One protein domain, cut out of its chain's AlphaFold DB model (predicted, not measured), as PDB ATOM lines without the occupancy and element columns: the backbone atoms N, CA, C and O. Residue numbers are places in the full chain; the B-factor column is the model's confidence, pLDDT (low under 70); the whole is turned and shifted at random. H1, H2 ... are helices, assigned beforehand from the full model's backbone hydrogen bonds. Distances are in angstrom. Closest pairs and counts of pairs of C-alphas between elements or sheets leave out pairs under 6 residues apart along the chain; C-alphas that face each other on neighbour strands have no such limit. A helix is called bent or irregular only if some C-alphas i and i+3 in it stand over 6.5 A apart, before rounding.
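Overview. This is residues 483 to 495 and 505 to 606 of the 629 residues of an uncharacterized protein of Planctopirus ephydatiae (UniProt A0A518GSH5). H2, H3, H5 and H6 form an up-and-down bundle of four helices, in which H2, H5 and H6 touch one another and H3 is joined more loosely, touching H5 with residues 535 to 539 alone. H4 packs on residues 565 to 573 of H5, and H1 packs on H3 at the outside of the bundle. The printed part has 115 residues with six named helices, H1 to H6 along the chain, and no named strand; its class is all helix. It is compact and rounded, with a radius of gyration of the C-alphas of 13.8 A and spans of 42 by 31 by 24 A.

Arrangement. The longest helix is H2, residues 505 to 527. It touches H6, residues 589 to 605, at a shallow tilt of 29 degrees, opposite ways; their closest C-alphas, of Gln 512 and Ala 602, are 6.7 A apart. The hub is H5, residues 563 to 582, which touches four helices. H5 touches H2 at 20 degrees, a shallow tilt, the same way, closest at the C-alphas of Val 522 and Ile 580, 6.9 A. H5 and H6 form a helical hairpin at 25 degrees, with the C-alphas of Tyr 564 and Ala 601 closest at 4.5 A. Residues 577 to 581 of H5 touch H3, residues 532 to 545, closest at the C-alphas of Ile 580 and Ala 539, 6.5 A. H2 and H3 are close but not clearly touching, with the C-alphas of Leu 525 and Trp 535 closest at 7.4 A. H4, residues 548 to 557, forms a helical hairpin with H5 at 30 degrees, closest at the C-alphas of Leu 554 and Leu 569, 6.2 A. H1, residues 483 to 494, touches H3 at 10 degrees, the same way, closest at the C-alphas of Gly 493 and Glu 545, 5.9 A. H1 and H2 are near each other, with 8.4 A between their closest C-alphas. Every O i to N i+4 pair is within hydrogen-bond range in H2, H3, H4 and H6; in H1 6 of 8 are, and in H5 13 of 16.

Along the chain. H2 is 33.3 A long, from C-alpha 505 at (32.829, 12.126, 42.321) to C-alpha 527 at (45.580, 4.017, 12.613). H5 is 26.5 A, H6 24.4 A, H3 19.9 A, H1 16.0 A and H4 14.3 A long. H5 is irregular, with C-alphas 574 and 577 7.3 A apart and a kink of 43 degrees near residue 576. H6 ends with C-alpha 605 at (35.608, 17.235, 37.314).

Size, cuts and confidence. The two C-alphas farthest apart, of Pro 531 and Lys 561, are 42.0 A apart. Residues 496 to 504 are not printed, and C-alphas 495 and 505 are 18.8 A apart across the cut. Of the links printed whole, H5 to H6 is short and the others are tight. Residues 483 to 495 have pLDDT under 70; the mean of the printed part is 90.9.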
ATOM      1  N   LEU A 483      42.483 -10.681  20.367       53.38
ATOM      2  CA  LEU A 483      42.257 -11.148  21.744       53.38
ATOM      3  C   LEU A 483      42.907 -10.249  22.811       53.38
ATOM      4  O   LEU A 483      42.278  -9.967  23.828       53.38
ATOM      5  N   VAL A 484      44.125  -9.747  22.573       51.09
ATOM      6  CA  VAL A 484      44.839  -8.878  23.532       51.09
ATOM      7  C   VAL A 484      44.178  -7.500  23.664       51.09
ATOM      8  O   VAL A 484      44.121  -6.948  24.759       51.09
ATOM      9  N   ALA A 485      43.646  -6.944  22.570       50.56
ATOM     10  CA  ALA A 485      42.998  -5.631  22.583       50.56
ATOM     11  C   ALA A 485      41.590  -5.675  23.204       50.56
ATOM     12  O   ALA A 485      41.238  -4.799  23.990       50.56
ATOM     13  N   VAL A 486      40.797  -6.704  22.880       51.66
ATOM     14  CA  VAL A 486      39.414  -6.844  23.375       51.66
ATOM     15  C   VAL A 486      39.379  -7.385  24.813       51.66
ATOM     16  O   VAL A 486      38.540  -6.961  25.609       51.66
ATOM     17  N   GLY A 487      40.316  -8.267  25.184       51.19
ATOM     18  CA  GLY A 487      40.402  -8.838  26.533       51.19
ATOM     19  C   GLY A 487      40.657  -7.802  27.635       51.19
ATOM     20  O   GLY A 487      40.123  -7.942  28.735       51.19
ATOM     21  N   LEU A 488      41.403  -6.733  27.330       49.62
ATOM     22  CA  LEU A 488      41.673  -5.633  28.266       49.62
ATOM     23  C   LEU A 488      40.390  -4.890  28.678       49.62
ATOM     24  O   LEU A 488      40.127  -4.750  29.870       49.62
ATOM     25  N   LEU A 489      39.546  -4.505  27.712       49.59
ATOM     26  CA  LEU A 489      38.240  -3.884  27.993       49.59
ATOM     27  C   LEU A 489      37.296  -4.847  28.736       49.59
ATOM     28  O   LEU A 489      36.602  -4.448  29.672       49.59
ATOM     29  N   ALA A 490      37.290  -6.132  28.365       51.59
ATOM     30  CA  ALA A 490      36.417  -7.127  28.991       51.59
ATOM     31  C   ALA A 490      36.716  -7.338  30.492       51.59
ATOM     32  O   ALA A 490      35.783  -7.426  31.296       51.59
ATOM     33  N   LEU A 491      37.995  -7.374  30.886       49.22
ATOM     34  CA  LEU A 491      38.404  -7.530  32.290       49.22
ATOM     35  C   LEU A 491      37.989  -6.327  33.157       49.22
ATOM     36  O   LEU A 491      37.467  -6.513  34.259       49.22
ATOM     37  N   VAL A 492      38.136  -5.106  32.634       50.34
ATOM     38  CA  VAL A 492      37.752  -3.853  33.315       50.34
ATOM     39  C   VAL A 492      36.224  -3.718  33.468       50.34
ATOM     40  O   VAL A 492      35.738  -3.110  34.430       50.34
ATOM     41  N   GLY A 493      35.443  -4.333  32.574       52.53
ATOM     42  CA  GLY A 493      33.984  -4.440  32.691       52.53
ATOM     43  C   GLY A 493      33.514  -5.401  33.793       52.53
ATOM     44  O   GLY A 493      32.635  -5.052  34.582       52.53
ATOM     45  N   ILE A 494      34.110  -6.597  33.890       50.44
ATOM     46  CA  ILE A 494      33.668  -7.649  34.831       50.44
ATOM     47  C   ILE A 494      33.754  -7.179  36.292       50.44
ATOM     48  O   ILE A 494      32.796  -7.363  37.049       50.44
ATOM     49  N   TYR A 495      34.851  -6.511  36.666       43.94
ATOM     50  CA  TYR A 495      35.126  -6.075  38.045       43.94
ATOM     51  C   TYR A 495      34.091  -5.081  38.611       43.94
ATOM     52  O   TYR A 495      33.973  -4.939  39.824       43.94
ATOM     53  N   THR A 505      32.132  11.706  43.547       78.50
ATOM     54  CA  THR A 505      32.829  12.126  42.321       78.50
ATOM     55  C   THR A 505      33.794  11.062  41.784       78.50
ATOM     56  O   THR A 505      34.210  11.154  40.632       78.50
ATOM     57  N   GLY A 506      34.142  10.039  42.576       85.25
ATOM     58  CA  GLY A 506      35.070   8.976  42.179       85.25
ATOM     59  C   GLY A 506      34.563   8.141  41.002       85.25
ATOM     60  O   GLY A 506      35.303   7.938  40.040       85.25
ATOM     61  N   SER A 507      33.286   7.734  41.013       90.12
ATOM     62  CA  SER A 507      32.702   6.962  39.903       90.12
ATOM     63  C   SER A 507      32.631   7.772  38.605       90.12
ATOM     64  O   SER A 507      32.799   7.224  37.521       90.12
ATOM     65  N   ASP A 508      32.425   9.087  38.707       94.25
ATOM     66  CA  ASP A 508      32.377   9.985  37.547       94.25
ATOM     67  C   ASP A 508      33.766  10.206  36.934       94.25
ATOM     68  O   ASP A 508      33.902  10.300  35.715       94.25
ATOM     69  N   ARG A 509      34.814  10.229  37.767       94.69
ATOM     70  CA  ARG A 509      36.209  10.245  37.302       94.69
ATOM     71  C   ARG A 509      36.593   8.927  36.623       94.69
ATOM     72  O   ARG A 509      37.203   8.961  35.565       94.69
ATOM     73  N   GLN A 510      36.171   7.783  37.162       92.31
ATOM     74  CA  GLN A 510      36.388   6.482  36.510       92.31
ATOM     75  C   GLN A 510      35.636   6.365  35.172       92.31
ATOM     76  O   GLN A 510      36.182   5.825  34.211       92.31
ATOM     77  N   LEU A 511      34.417   6.912  35.076       95.75
ATOM     78  CA  LEU A 511      33.674   6.994  33.812       95.75
ATOM     79  C   LEU A 511      34.386   7.887  32.784       95.75
ATOM     80  O   LEU A 511      34.454   7.520  31.613       95.75
ATOM     81  N   GLN A 512      34.959   9.019  33.212       97.19
ATOM     82  CA  GLN A 512      35.797   9.861  32.351       97.19
ATOM     83  C   GLN A 512      36.969   9.058  31.761       97.19
ATOM     84  O   GLN A 512      37.126   9.034  30.542       97.19
ATOM     85  N   THR A 513      37.745   8.363  32.602       95.19
ATOM     86  CA  THR A 513      38.905   7.568  32.164       95.19
ATOM     87  C   THR A 513      38.512   6.483  31.160       95.19
ATOM     88  O   THR A 513      39.103   6.421  30.087       95.19
ATOM     89  N   ARG A 514      37.463   5.691  31.437       93.81
ATOM     90  CA  ARG A 514      36.988   4.637  30.518       93.81
ATOM     91  C   ARG A 514      36.558   5.188  29.154       93.81
ATOM     92  O   ARG A 514      36.836   4.583  28.122       93.81
ATOM     93  N   LEU A 515      35.911   6.355  29.115       97.19
ATOM     94  CA  LEU A 515      35.500   6.975  27.850       97.19
ATOM     95  C   LEU A 515      36.690   7.557  27.061       97.19
ATOM     96  O   LEU A 515      36.669   7.531  25.828       97.19
ATOM     97  N   GLU A 516      37.742   8.019  27.743       96.56
ATOM     98  CA  GLU A 516      39.019   8.395  27.117       96.56
ATOM     99  C   GLU A 516      39.793   7.164  26.597       96.56
ATOM    100  O   GLU A 516      40.309   7.199  25.478       96.56
ATOM    101  N   GLU A 517      39.792   6.041  27.324       95.31
ATOM    102  CA  GLU A 517      40.342   4.755  26.862       95.31
ATOM    103  C   GLU A 517      39.619   4.243  25.607       95.31
ATOM    104  O   GLU A 517      40.263   3.887  24.615       95.31
ATOM    105  N   VAL A 518      38.282   4.270  25.590       96.94
ATOM    106  CA  VAL A 518      37.491   3.880  24.411       96.94
ATOM    107  C   VAL A 518      37.822   4.772  23.208       96.94
ATOM    108  O   VAL A 518      38.059   4.249  22.116       96.94
ATOM    109  N   LEU A 519      37.947   6.093  23.388       97.06
ATOM    110  CA  LEU A 519      38.417   6.997  22.329       97.06
ATOM    111  C   LEU A 519      39.829   6.630  21.833       97.06
ATOM    112  O   LEU A 519      40.079   6.643  20.624       97.06
ATOM    113  N   ALA A 520      40.750   6.281  22.735       96.50
ATOM    114  CA  ALA A 520      42.093   5.839  22.366       96.50
ATOM    115  C   ALA A 520      42.063   4.531  21.551       96.50
ATOM    116  O   ALA A 520      42.790   4.413  20.561       96.50
ATOM    117  N   THR A 521      41.177   3.581  21.880       95.69
ATOM    118  CA  THR A 521      40.989   2.371  21.054       95.69
ATOM    119  C   THR A 521      40.422   2.690  19.668       95.69
ATOM    120  O   THR A 521      40.953   2.179  18.685       95.69
ATOM    121  N   VAL A 522      39.438   3.594  19.548       97.00
ATOM    122  CA  VAL A 522      38.898   4.052  18.247       97.00
ATOM    123  C   VAL A 522      39.995   4.656  17.366       97.00
ATOM    124  O   VAL A 522      40.096   4.323  16.182       97.00
ATOM    125  N   LYS A 523      40.859   5.504  17.938       96.56
ATOM    126  CA  LYS A 523      42.006   6.092  17.222       96.56
ATOM    127  C   LYS A 523      42.981   5.015  16.749       96.56
ATOM    128  O   LYS A 523      43.282   4.953  15.556       96.56
ATOM    129  N   LYS A 524      43.368   4.105  17.646       96.25
ATOM    130  CA  LYS A 524      44.274   2.986  17.358       96.25
ATOM    131  C   LYS A 524      43.741   2.059  16.257       96.25
ATOM    132  O   LYS A 524      44.501   1.720  15.356       96.25
ATOM    133  N   LEU A 525      42.453   1.692  16.285       96.31
ATOM    134  CA  LEU A 525      41.820   0.858  15.249       96.31
ATOM    135  C   LEU A 525      41.793   1.546  13.875       96.31
ATOM    136  O   LEU A 525      41.930   0.883  12.845       96.31
ATOM    137  N   ARG A 526      41.645   2.875  13.826       96.69
ATOM    138  CA  ARG A 526      41.746   3.635  12.568       96.69
ATOM    139  C   ARG A 526      43.188   3.703  12.063       96.69
ATOM    140  O   ARG A 526      43.418   3.520  10.870       96.69
ATOM    141  N   GLU A 527      44.149   3.947  12.948       96.06
ATOM    142  CA  GLU A 527      45.580   4.017  12.613       96.06
ATOM    143  C   GLU A 527      46.113   2.679  12.080       96.06
ATOM    144  O   GLU A 527      46.818   2.657  11.069       96.06
ATOM    145  N   THR A 528      45.709   1.554  12.680       96.94
ATOM    146  CA  THR A 528      46.049   0.202  12.200       96.94
ATOM    147  C   THR A 528      45.237  -0.238  10.978       96.94
ATOM    148  O   THR A 528      45.543  -1.283  10.404       96.94
ATOM    149  N   LYS A 529      44.221   0.539  10.564       97.19
ATOM    150  CA  LYS A 529      43.222   0.182   9.536       97.19
ATOM    151  C   LYS A 529      42.557  -1.171   9.827       97.19
ATOM    152  O   LYS A 529      42.457  -2.030   8.950       97.19
ATOM    153  N   ALA A 530      42.134  -1.349  11.075       96.38
ATOM    154  CA  ALA A 530      41.565  -2.584  11.593       96.38
ATOM    155  C   ALA A 530      40.368  -3.093  10.757       96.38
ATOM    156  O   ALA A 530      39.544  -2.285  10.307       96.38
ATOM    157  N   PRO A 531      40.236  -4.420  10.564       97.31
ATOM    158  CA  PRO A 531      39.133  -5.014   9.812       97.31
ATOM    159  C   PRO A 531      37.785  -4.791  10.512       97.31
ATOM    160  O   PRO A 531      37.722  -4.613  11.727       97.31
ATOM    161  N   ALA A 532      36.685  -4.861   9.753       96.25
ATOM    162  CA  ALA A 532      35.330  -4.577  10.247       96.25
ATOM    163  C   ALA A 532      34.957  -5.342  11.536       96.25
ATOM    164  O   ALA A 532      34.377  -4.752  12.444       96.25
ATOM    165  N   GLY A 533      35.390  -6.602  11.666       96.00
ATOM    166  CA  GLY A 533      35.154  -7.421  12.860       96.00
ATOM    167  C   GLY A 533      35.784  -6.886  14.155       96.00
ATOM    168  O   GLY A 533      35.233  -7.115  15.227       96.00
ATOM    169  N   GLU A 534      36.890  -6.133  14.096       96.12
ATOM    170  CA  GLU A 534      37.470  -5.487  15.290       96.12
ATOM    171  C   GLU A 534      36.656  -4.249  15.709       96.12
ATOM    172  O   GLU A 534      36.458  -4.009  16.900       96.12
ATOM    173  N   TRP A 535      36.091  -3.516  14.743       96.69
ATOM    174  CA  TRP A 535      35.140  -2.430  15.009       96.69
ATOM    175  C   TRP A 535      33.808  -2.947  15.566       96.69
ATOM    176  O   TRP A 535      33.226  -2.324  16.452       96.69
ATOM    177  N   GLU A 536      33.325  -4.090  15.076       96.56
ATOM    178  CA  GLU A 536      32.135  -4.762  15.608       96.56
ATOM    179  C   GLU A 536      32.372  -5.341  17.008       96.56
ATOM    180  O   GLU A 536      31.510  -5.190  17.873       96.56
ATOM    181  N   ALA A 537      33.556  -5.899  17.286       95.38
ATOM    182  CA  ALA A 537      33.936  -6.311  18.637       95.38
ATOM    183  C   ALA A 537      33.966  -5.119  19.614       95.38
ATOM    184  O   ALA A 537      33.457  -5.238  20.729       95.38
ATOM    185  N   LEU A 538      34.478  -3.951  19.197       96.38
ATOM    186  CA  LEU A 538      34.436  -2.732  20.016       96.38
ATOM    187  C   LEU A 538      32.999  -2.216  20.226       96.38
ATOM    188  O   LEU A 538      32.643  -1.821  21.339       96.38
ATOM    189  N   ALA A 539      32.153  -2.251  19.191       96.75
ATOM    190  CA  ALA A 539      30.741  -1.871  19.297       96.75
ATOM    191  C   ALA A 539      29.980  -2.777  20.284       96.75
ATOM    192  O   ALA A 539      29.220  -2.279  21.117       96.75
ATOM    193  N   GLN A 540      30.228  -4.091  20.246       96.50
ATOM    194  CA  GLN A 540      29.640  -5.063  21.175       96.50
ATOM    195  C   GLN A 540      30.182  -4.907  22.603       96.50
ATOM    196  O   GLN A 540      29.399  -4.918  23.553       96.50
ATOM    197  N   ALA A 541      31.496  -4.717  22.771       94.81
ATOM    198  CA  ALA A 541      32.114  -4.501  24.080       94.81
ATOM    199  C   ALA A 541      31.564  -3.238  24.762       94.81
ATOM    200  O   ALA A 541      31.138  -3.296  25.913       94.81
ATOM    201  N   THR A 542      31.479  -2.122  24.033       95.62
ATOM    202  CA  THR A 542      30.917  -0.864  24.556       95.62
ATOM    203  C   THR A 542      29.406  -0.944  24.791       95.62
ATOM    204  O   THR A 542      28.931  -0.466  25.816       95.62
ATOM    205  N   ALA A 543      28.633  -1.610  23.924       96.00
ATOM    206  CA  ALA A 543      27.208  -1.861  24.177       96.00
ATOM    207  C   ALA A 543      26.965  -2.742  25.421       96.00
ATOM    208  O   ALA A 543      25.927  -2.618  26.072       96.00
ATOM    209  N   LYS A 544      27.922  -3.617  25.767       95.69
ATOM    210  CA  LYS A 544      27.885  -4.454  26.973       95.69
ATOM    211  C   LYS A 544      28.347  -3.720  28.235       95.69
ATOM    212  O   LYS A 544      27.795  -3.976  29.302       95.69
ATOM    213  N   GLU A 545      29.334  -2.831  28.127       93.81
ATOM    214  CA  GLU A 545      29.815  -2.001  29.241       93.81
ATOM    215  C   GLU A 545      28.805  -0.910  29.631       93.81
ATOM    216  O   GLU A 545      28.610  -0.647  30.818       93.81
ATOM    217  N   TYR A 546      28.111  -0.328  28.647       96.31
ATOM    218  CA  TYR A 546      27.122   0.737  28.838       96.31
ATOM    219  C   TYR A 546      25.694   0.256  28.501       96.31
ATOM    220  O   TYR A 546      25.078   0.762  27.558       96.31
ATOM    221  N   PRO A 547      25.131  -0.716  29.251       96.38
ATOM    222  CA  PRO A 547      23.778  -1.209  29.014       96.38
ATOM    223  C   PRO A 547      22.743  -0.113  29.287       96.38
ATOM    224  O   PRO A 547      23.007   0.854  30.007       96.38
ATOM    225  N   LYS A 548      21.518  -0.287  28.777       96.19
ATOM    226  CA  LYS A 548      20.440   0.703  28.936       96.19
ATOM    227  C   LYS A 548      20.231   1.125  30.399       96.19
ATOM    228  O   LYS A 548      20.175   2.316  30.677       96.19
ATOM    229  N   ASP A 549      20.233   0.181  31.337       94.56
ATOM    230  CA  ASP A 549      20.106   0.439  32.779       94.56
ATOM    231  C   ASP A 549      21.193   1.368  33.347       94.56
ATOM    232  O   ASP A 549      20.962   2.051  34.346       94.56
ATOM    233  N   PHE A 550      22.393   1.385  32.757       95.69
ATOM    234  CA  PHE A 550      23.449   2.333  33.113       95.69
ATOM    235  C   PHE A 550      23.135   3.724  32.550       95.69
ATOM    236  O   PHE A 550      23.213   4.712  33.279       95.69
ATOM    237  N   VAL A 551      22.707   3.796  31.287       97.00
ATOM    238  CA  VAL A 551      22.303   5.048  30.628       97.00
ATOM    239  C   VAL A 551      21.110   5.694  31.338       97.00
ATOM    240  O   VAL A 551      21.137   6.898  31.580       97.00
ATOM    241  N   ASP A 552      20.111   4.916  31.757       96.31
ATOM    242  CA  ASP A 552      18.930   5.411  32.475       96.31
ATOM    243  C   ASP A 552      19.292   5.938  33.887       96.31
ATOM    244  O   ASP A 552      18.781   6.980  34.307       96.31
ATOM    245  N   LYS A 553      20.245   5.305  34.596       94.44
ATOM    246  CA  LYS A 553      20.803   5.806  35.879       94.44
ATOM    247  C   LYS A 553      21.661   7.064  35.700       94.44
ATOM    248  O   LYS A 553      21.619   7.991  36.519       94.44
ATOM    249  N   LEU A 554      22.446   7.120  34.625       95.81
ATOM    250  CA  LEU A 554      23.210   8.311  34.271       95.81
ATOM    251  C   LEU A 554      22.241   9.457  33.937       95.81
ATOM    252  O   LEU A 554      22.388  10.553  34.469       95.81
ATOM    253  N   GLN A 555      21.169   9.180  33.191       97.31
ATOM    254  CA  GLN A 555      20.110  10.139  32.872       97.31
ATOM    255  C   GLN A 555      19.356  10.641  34.114       97.31
ATOM    256  O   GLN A 555      19.093  11.840  34.206       97.31
ATOM    257  N   SER A 556      19.067   9.785  35.102       96.69
ATOM    258  CA  SER A 556      18.415  10.229  36.345       96.69
ATOM    259  C   SER A 556      19.312  11.108  37.229       96.69
ATOM    260  O   SER A 556      18.804  11.885  38.035       96.69
ATOM    261  N   SER A 557      20.640  11.010  37.093       95.62
ATOM    262  CA  SER A 557      21.608  11.836  37.838       95.62
ATOM    263  C   SER A 557      22.128  13.058  37.056       95.62
ATOM    264  O   SER A 557      22.593  14.027  37.669       95.62
ATOM    265  N   ALA A 558      21.985  13.064  35.726       96.69
ATOM    266  CA  ALA A 558      22.378  14.114  34.780       96.69
ATOM    267  C   ALA A 558      21.492  15.378  34.850       96.69
ATOM    268  O   ALA A 558      20.866  15.805  33.876       96.69
ATOM    269  N   SER A 559      21.462  16.018  36.018       96.81
ATOM    270  CA  SER A 559      20.768  17.288  36.256       96.81
ATOM    271  C   SER A 559      21.659  18.511  35.996       96.81
ATOM    272  O   SER A 559      22.886  18.420  35.996       96.81
ATOM    273  N   ARG A 560      21.043  19.698  35.895       96.56
ATOM    274  CA  ARG A 560      21.728  21.003  35.755       96.56
ATOM    275  C   ARG A 560      22.742  21.307  36.877       96.56
ATOM    276  O   ARG A 560      23.593  22.173  36.706       96.56
ATOM    277  N   LYS A 561      22.662  20.613  38.022       96.31
ATOM    278  CA  LYS A 561      23.626  20.712  39.136       96.31
ATOM    279  C   LYS A 561      24.940  19.964  38.852       96.31
ATOM    280  O   LYS A 561      25.963  20.302  39.437       96.31
ATOM    281  N   TYR A 562      24.919  18.976  37.956       96.50
ATOM    282  CA  TYR A 562      26.051  18.110  37.622       96.50
ATOM    283  C   TYR A 562      26.287  18.099  36.097       96.50
ATOM    284  O   TYR A 562      26.080  17.071  35.452       96.50
ATOM    285  N   PRO A 563      26.703  19.234  35.494       97.56
ATOM    286  CA  PRO A 563      26.815  19.377  34.038       97.56
ATOM    287  C   PRO A 563      27.750  18.349  33.383       97.56
ATOM    288  O   PRO A 563      27.464  17.891  32.282       97.56
ATOM    289  N   TYR A 564      28.805  17.896  34.072       97.44
ATOM    290  CA  TYR A 564      29.679  16.828  33.568       97.44
ATOM    291  C   TYR A 564      28.931  15.497  33.353       97.44
ATOM    292  O   TYR A 564      29.174  14.835  32.350       97.44
ATOM    293  N   LYS A 565      27.942  15.144  34.194       97.06
ATOM    294  CA  LYS A 565      27.089  13.955  33.979       97.06
ATOM    295  C   LYS A 565      26.198  14.113  32.746       97.06
ATOM    296  O   LYS A 565      25.869  13.124  32.102       97.06
ATOM    297  N   GLN A 566      25.815  15.346  32.400       98.06
ATOM    298  CA  GLN A 566      25.060  15.635  31.174       98.06
ATOM    299  C   GLN A 566      25.942  15.448  29.928       98.06
ATOM    300  O   GLN A 566      25.484  14.872  28.944       98.06
ATOM    301  N   LEU A 567      27.218  15.847  30.000       98.06
ATOM    302  CA  LEU A 567      28.212  15.586  28.952       98.06
ATOM    303  C   LEU A 567      28.523  14.086  28.820       98.06
ATOM    304  O   LEU A 567      28.495  13.565  27.708       98.06
ATOM    305  N   HIS A 568      28.726  13.365  29.931       98.06
ATOM    306  CA  HIS A 568      28.898  11.904  29.926       98.06
ATOM    307  C   HIS A 568      27.686  11.175  29.340       98.06
ATOM    308  O   HIS A 568      27.859  10.276  28.519       98.06
ATOM    309  N   LEU A 569      26.464  11.586  29.700       97.88
ATOM    310  CA  LEU A 569      25.241  11.045  29.103       97.88
ATOM    311  C   LEU A 569      25.213  11.273  27.588       97.88
ATOM    312  O   LEU A 569      24.878  10.352  26.844       97.88
ATOM    313  N   TRP A 570      25.579  12.473  27.126       97.88
ATOM    314  CA  TRP A 570      25.585  12.796  25.698       97.88
ATOM    315  C   TRP A 570      26.661  12.007  24.932       97.88
ATOM    316  O   TRP A 570      26.385  11.493  23.845       97.88
ATOM    317  N   CYS A 571      27.839  11.805  25.535       97.69
ATOM    318  CA  CYS A 571      28.863  10.889  25.033       97.69
ATOM    319  C   CYS A 571      28.329   9.461  24.881       97.69
ATOM    320  O   CYS A 571      28.325   8.938  23.769       97.69
ATOM    321  N   VAL A 572      27.865   8.840  25.970       97.69
ATOM    322  CA  VAL A 572      27.481   7.417  25.991       97.69
ATOM    323  C   VAL A 572      26.248   7.139  25.127       97.69
ATOM    324  O   VAL A 572      26.253   6.187  24.350       97.69
ATOM    325  N   ARG A 573      25.193   7.959  25.241       97.38
ATOM    326  CA  ARG A 573      23.894   7.693  24.602       97.38
ATOM    327  C   ARG A 573      23.860   8.082  23.123       97.38
ATOM    328  O   ARG A 573      23.397   7.297  22.302       97.38
ATOM    329  N   ASP A 574      24.339   9.281  22.784       96.69
ATOM    330  CA  ASP A 574      24.037   9.905  21.484       96.69
ATOM    331  C   ASP A 574      25.236   9.951  20.523       96.69
ATOM    332  O   ASP A 574      25.040  10.119  19.312       96.69
ATOM    333  N   ARG A 575      26.468   9.819  21.039       97.50
ATOM    334  CA  ARG A 575      27.708   9.946  20.252       97.50
ATOM    335  C   ARG A 575      28.534   8.663  20.147       97.50
ATOM    336  O   ARG A 575      29.022   8.395  19.056       97.50
ATOM    337  N   LEU A 576      28.641   7.849  21.199       97.38
ATOM    338  CA  LEU A 576      29.531   6.679  21.262       97.38
ATOM    339  C   LEU A 576      29.331   5.690  20.102       97.38
ATOM    340  O   LEU A 576      30.260   5.434  19.340       97.38
ATOM    341  N   GLN A 577      28.111   5.176  19.924       97.06
ATOM    342  CA  GLN A 577      27.829   4.203  18.861       97.06
ATOM    343  C   GLN A 577      27.979   4.822  17.461       97.06
ATOM    344  O   GLN A 577      28.561   4.202  16.578       97.06
ATOM    345  N   LYS A 578      27.566   6.086  17.273       97.44
ATOM    346  CA  LYS A 578      27.734   6.802  15.992       97.44
ATOM    347  C   LYS A 578      29.207   7.022  15.642       97.44
ATOM    348  O   LYS A 578      29.591   6.834  14.495       97.44
ATOM    349  N   MET A 579      30.042   7.359  16.626       96.94
ATOM    350  CA  MET A 579      31.495   7.457  16.468       96.94
ATOM    351  C   MET A 579      32.090   6.111  16.028       96.94
ATOM    352  O   MET A 579      32.813   6.073  15.038       96.94
ATOM    353  N   ILE A 580      31.758   5.003  16.700       97.00
ATOM    354  CA  ILE A 580      32.277   3.665  16.349       97.00
ATOM    355  C   ILE A 580      31.823   3.229  14.939       97.00
ATOM    356  O   ILE A 580      32.589   2.587  14.217       97.00
ATOM    357  N   SER A 581      30.619   3.618  14.505       96.25
ATOM    358  CA  SER A 581      30.143   3.393  13.131       96.25
ATOM    359  C   SER A 581      30.867   4.264  12.092       96.25
ATOM    360  O   SER A 581      31.334   3.747  11.075       96.25
ATOM    361  N   ASN A 582      30.982   5.573  12.340       96.25
ATOM    362  CA  ASN A 582      31.408   6.563  11.342       96.25
ATOM    363  C   ASN A 582      32.936   6.732  11.255       96.25
ATOM    364  O   ASN A 582      33.468   7.016  10.180       96.25
ATOM    365  N   SER A 583      33.669   6.561  12.359       91.81
ATOM    366  CA  SER A 583      35.103   6.892  12.443       91.81
ATOM    367  C   SER A 583      36.055   5.861  11.821       91.81
ATOM    368  O   SER A 583      37.274   6.037  11.899       91.81
ATOM    369  N   ARG A 584      35.524   4.820  11.157       95.00
ATOM    370  CA  ARG A 584      36.285   3.708  10.551       95.00
ATOM    371  C   ARG A 584      37.404   4.157   9.593       95.00
ATOM    372  O   ARG A 584      38.426   3.485   9.502       95.00
ATOM    373  N   THR A 585      37.231   5.271   8.869       94.00
ATOM    374  CA  THR A 585      38.186   5.725   7.827       94.00
ATOM    375  C   THR A 585      38.736   7.142   8.015       94.00
ATOM    376  O   THR A 585      39.822   7.443   7.521       94.00
ATOM    377  N   LYS A 586      38.010   8.028   8.707       95.69
ATOM    378  CA  LYS A 586      38.350   9.446   8.929       95.69
ATOM    379  C   LYS A 586      37.849   9.885  10.310       95.69
ATOM    380  O   LYS A 586      37.026   9.202  10.907       95.69
ATOM    381  N   VAL A 587      38.318  11.033  10.805       96.50
ATOM    382  CA  VAL A 587      37.774  11.663  12.023       96.50
ATOM    383  C   VAL A 587      36.369  12.198  11.725       96.50
ATOM    384  O   VAL A 587      36.224  13.208  11.019       96.50
ATOM    385  N   SER A 588      35.349  11.511  12.245       96.56
ATOM    386  CA  SER A 588      33.931  11.854  12.061       96.56
ATOM    387  C   SER A 588      33.561  13.183  12.741       96.56
ATOM    388  O   SER A 588      34.382  13.802  13.428       96.56
ATOM    389  N   HIS A 589      32.329  13.663  12.539       96.50
ATOM    390  CA  HIS A 589      31.816  14.793  13.323       96.50
ATOM    391  C   HIS A 589      31.524  14.349  14.761       96.50
ATOM    392  O   HIS A 589      31.835  15.057  15.718       96.50
ATOM    393  N   GLU A 590      30.959  13.152  14.925       96.50
ATOM    394  CA  GLU A 590      30.566  12.612  16.224       96.50
ATOM    395  C   GLU A 590      31.758  12.364  17.149       96.50
ATOM    396  O   GLU A 590      31.629  12.571  18.351       96.50
ATOM    397  N   GLU A 591      32.920  12.006  16.599       96.69
ATOM    398  CA  GLU A 591      34.181  11.902  17.342       96.69
ATOM    399  C   GLU A 591      34.648  13.252  17.896       96.69
ATOM    400  O   GLU A 591      35.063  13.323  19.048       96.69
ATOM    401  N   ARG A 592      34.528  14.342  17.126       96.44
ATOM    402  CA  ARG A 592      34.915  15.689  17.591       96.44
ATOM    403  C   ARG A 592      33.982  16.192  18.685       96.44
ATOM    404  O   ARG A 592      34.443  16.790  19.652       96.44
ATOM    405  N   ASP A 593      32.685  15.919  18.560       96.81
ATOM    406  CA  ASP A 593      31.721  16.216  19.623       96.81
ATOM    407  C   ASP A 593      32.029  15.400  20.883       96.81
ATOM    408  O   ASP A 593      32.097  15.963  21.973       96.81
ATOM    409  N   PHE A 594      32.277  14.093  20.739       97.50
ATOM    410  CA  PHE A 594      32.656  13.200  21.838       97.50
ATOM    411  C   PHE A 594      33.937  13.681  22.546       97.50
ATOM    412  O   PHE A 594      33.949  13.795  23.771       97.50
ATOM    413  N   GLU A 595      34.975  14.065  21.796       97.19
ATOM    414  CA  GLU A 595      36.194  14.678  22.341       97.19
ATOM    415  C   GLU A 595      35.928  15.981  23.099       97.19
ATOM    416  O   GLU A 595      36.441  16.172  24.203       97.19
ATOM    417  N   ASN A 596      35.147  16.892  22.519       97.19
ATOM    418  CA  ASN A 596      34.863  18.191  23.126       97.19
ATOM    419  C   ASN A 596      34.054  18.039  24.423       97.19
ATOM    420  O   ASN A 596      34.359  18.701  25.418       97.19
ATOM    421  N   ASN A 597      33.091  17.116  24.437       97.50
ATOM    422  CA  ASN A 597      32.312  16.765  25.622       97.50
ATOM    423  C   ASN A 597      33.182  16.175  26.730       97.50
ATOM    424  O   ASN A 597      33.072  16.605  27.876       97.50
ATOM    425  N   LEU A 598      34.059  15.220  26.401       97.56
ATOM    426  CA  LEU A 598      34.979  14.640  27.378       97.56
ATOM    427  C   LEU A 598      35.957  15.687  27.918       97.56
ATOM    428  O   LEU A 598      36.161  15.741  29.128       97.56
ATOM    429  N   ARG A 599      36.496  16.571  27.069       97.44
ATOM    430  CA  ARG A 599      37.421  17.631  27.499       97.44
ATOM    431  C   ARG A 599      36.756  18.622  28.467       97.44
ATOM    432  O   ARG A 599      37.358  18.983  29.478       97.44
ATOM    433  N   GLU A 600      35.510  19.027  28.210       97.38
ATOM    434  CA  GLU A 600      34.745  19.871  29.144       97.38
ATOM    435  C   GLU A 600      34.292  19.103  30.403       97.38
ATOM    436  O   GLU A 600      34.284  19.679  31.491       97.38
ATOM    437  N   ALA A 601      33.989  17.803  30.311       97.25
ATOM    438  CA  ALA A 601      33.645  16.978  31.472       97.25
ATOM    439  C   ALA A 601      34.839  16.780  32.427       97.25
ATOM    440  O   ALA A 601      34.687  16.999  33.631       97.25
ATOM    441  N   ALA A 602      36.036  16.477  31.910       97.06
ATOM    442  CA  ALA A 602      37.277  16.389  32.691       97.06
ATOM    443  C   ALA A 602      37.588  17.711  33.416       97.06
ATOM    444  O   ALA A 602      37.812  17.737  34.630       97.06
ATOM    445  N   LYS A 603      37.496  18.829  32.686       97.06
ATOM    446  CA  LYS A 603      37.651  20.200  33.196       97.06
ATOM    447  C   LYS A 603      36.650  20.531  34.313       97.06
ATOM    448  O   LYS A 603      37.038  21.129  35.314       97.06
ATOM    449  N   LEU A 604      35.390  20.107  34.187       96.56
ATOM    450  CA  LEU A 604      34.356  20.259  35.224       96.56
ATOM    451  C   LEU A 604      34.548  19.317  36.431       96.56
ATOM    452  O   LEU A 604      34.073  19.631  37.521       96.56
ATOM    453  N   LEU A 605      35.241  18.188  36.255       95.75
ATOM    454  CA  LEU A 605      35.608  17.235  37.314       95.75
ATOM    455  C   LEU A 605      36.940  17.565  38.013       95.75
ATOM    456  O   LEU A 605      37.296  16.900  38.995       95.75
ATOM    457  N   GLY A 606      37.687  18.557  37.516       95.38
ATOM    458  CA  GLY A 606      39.036  18.874  37.986       95.38
ATOM    459  C   GLY A 606      40.024  17.728  37.748       95.38
ATOM    460  O   GLY A 606      40.785  17.389  38.652       95.38
TER     461      GLY A 606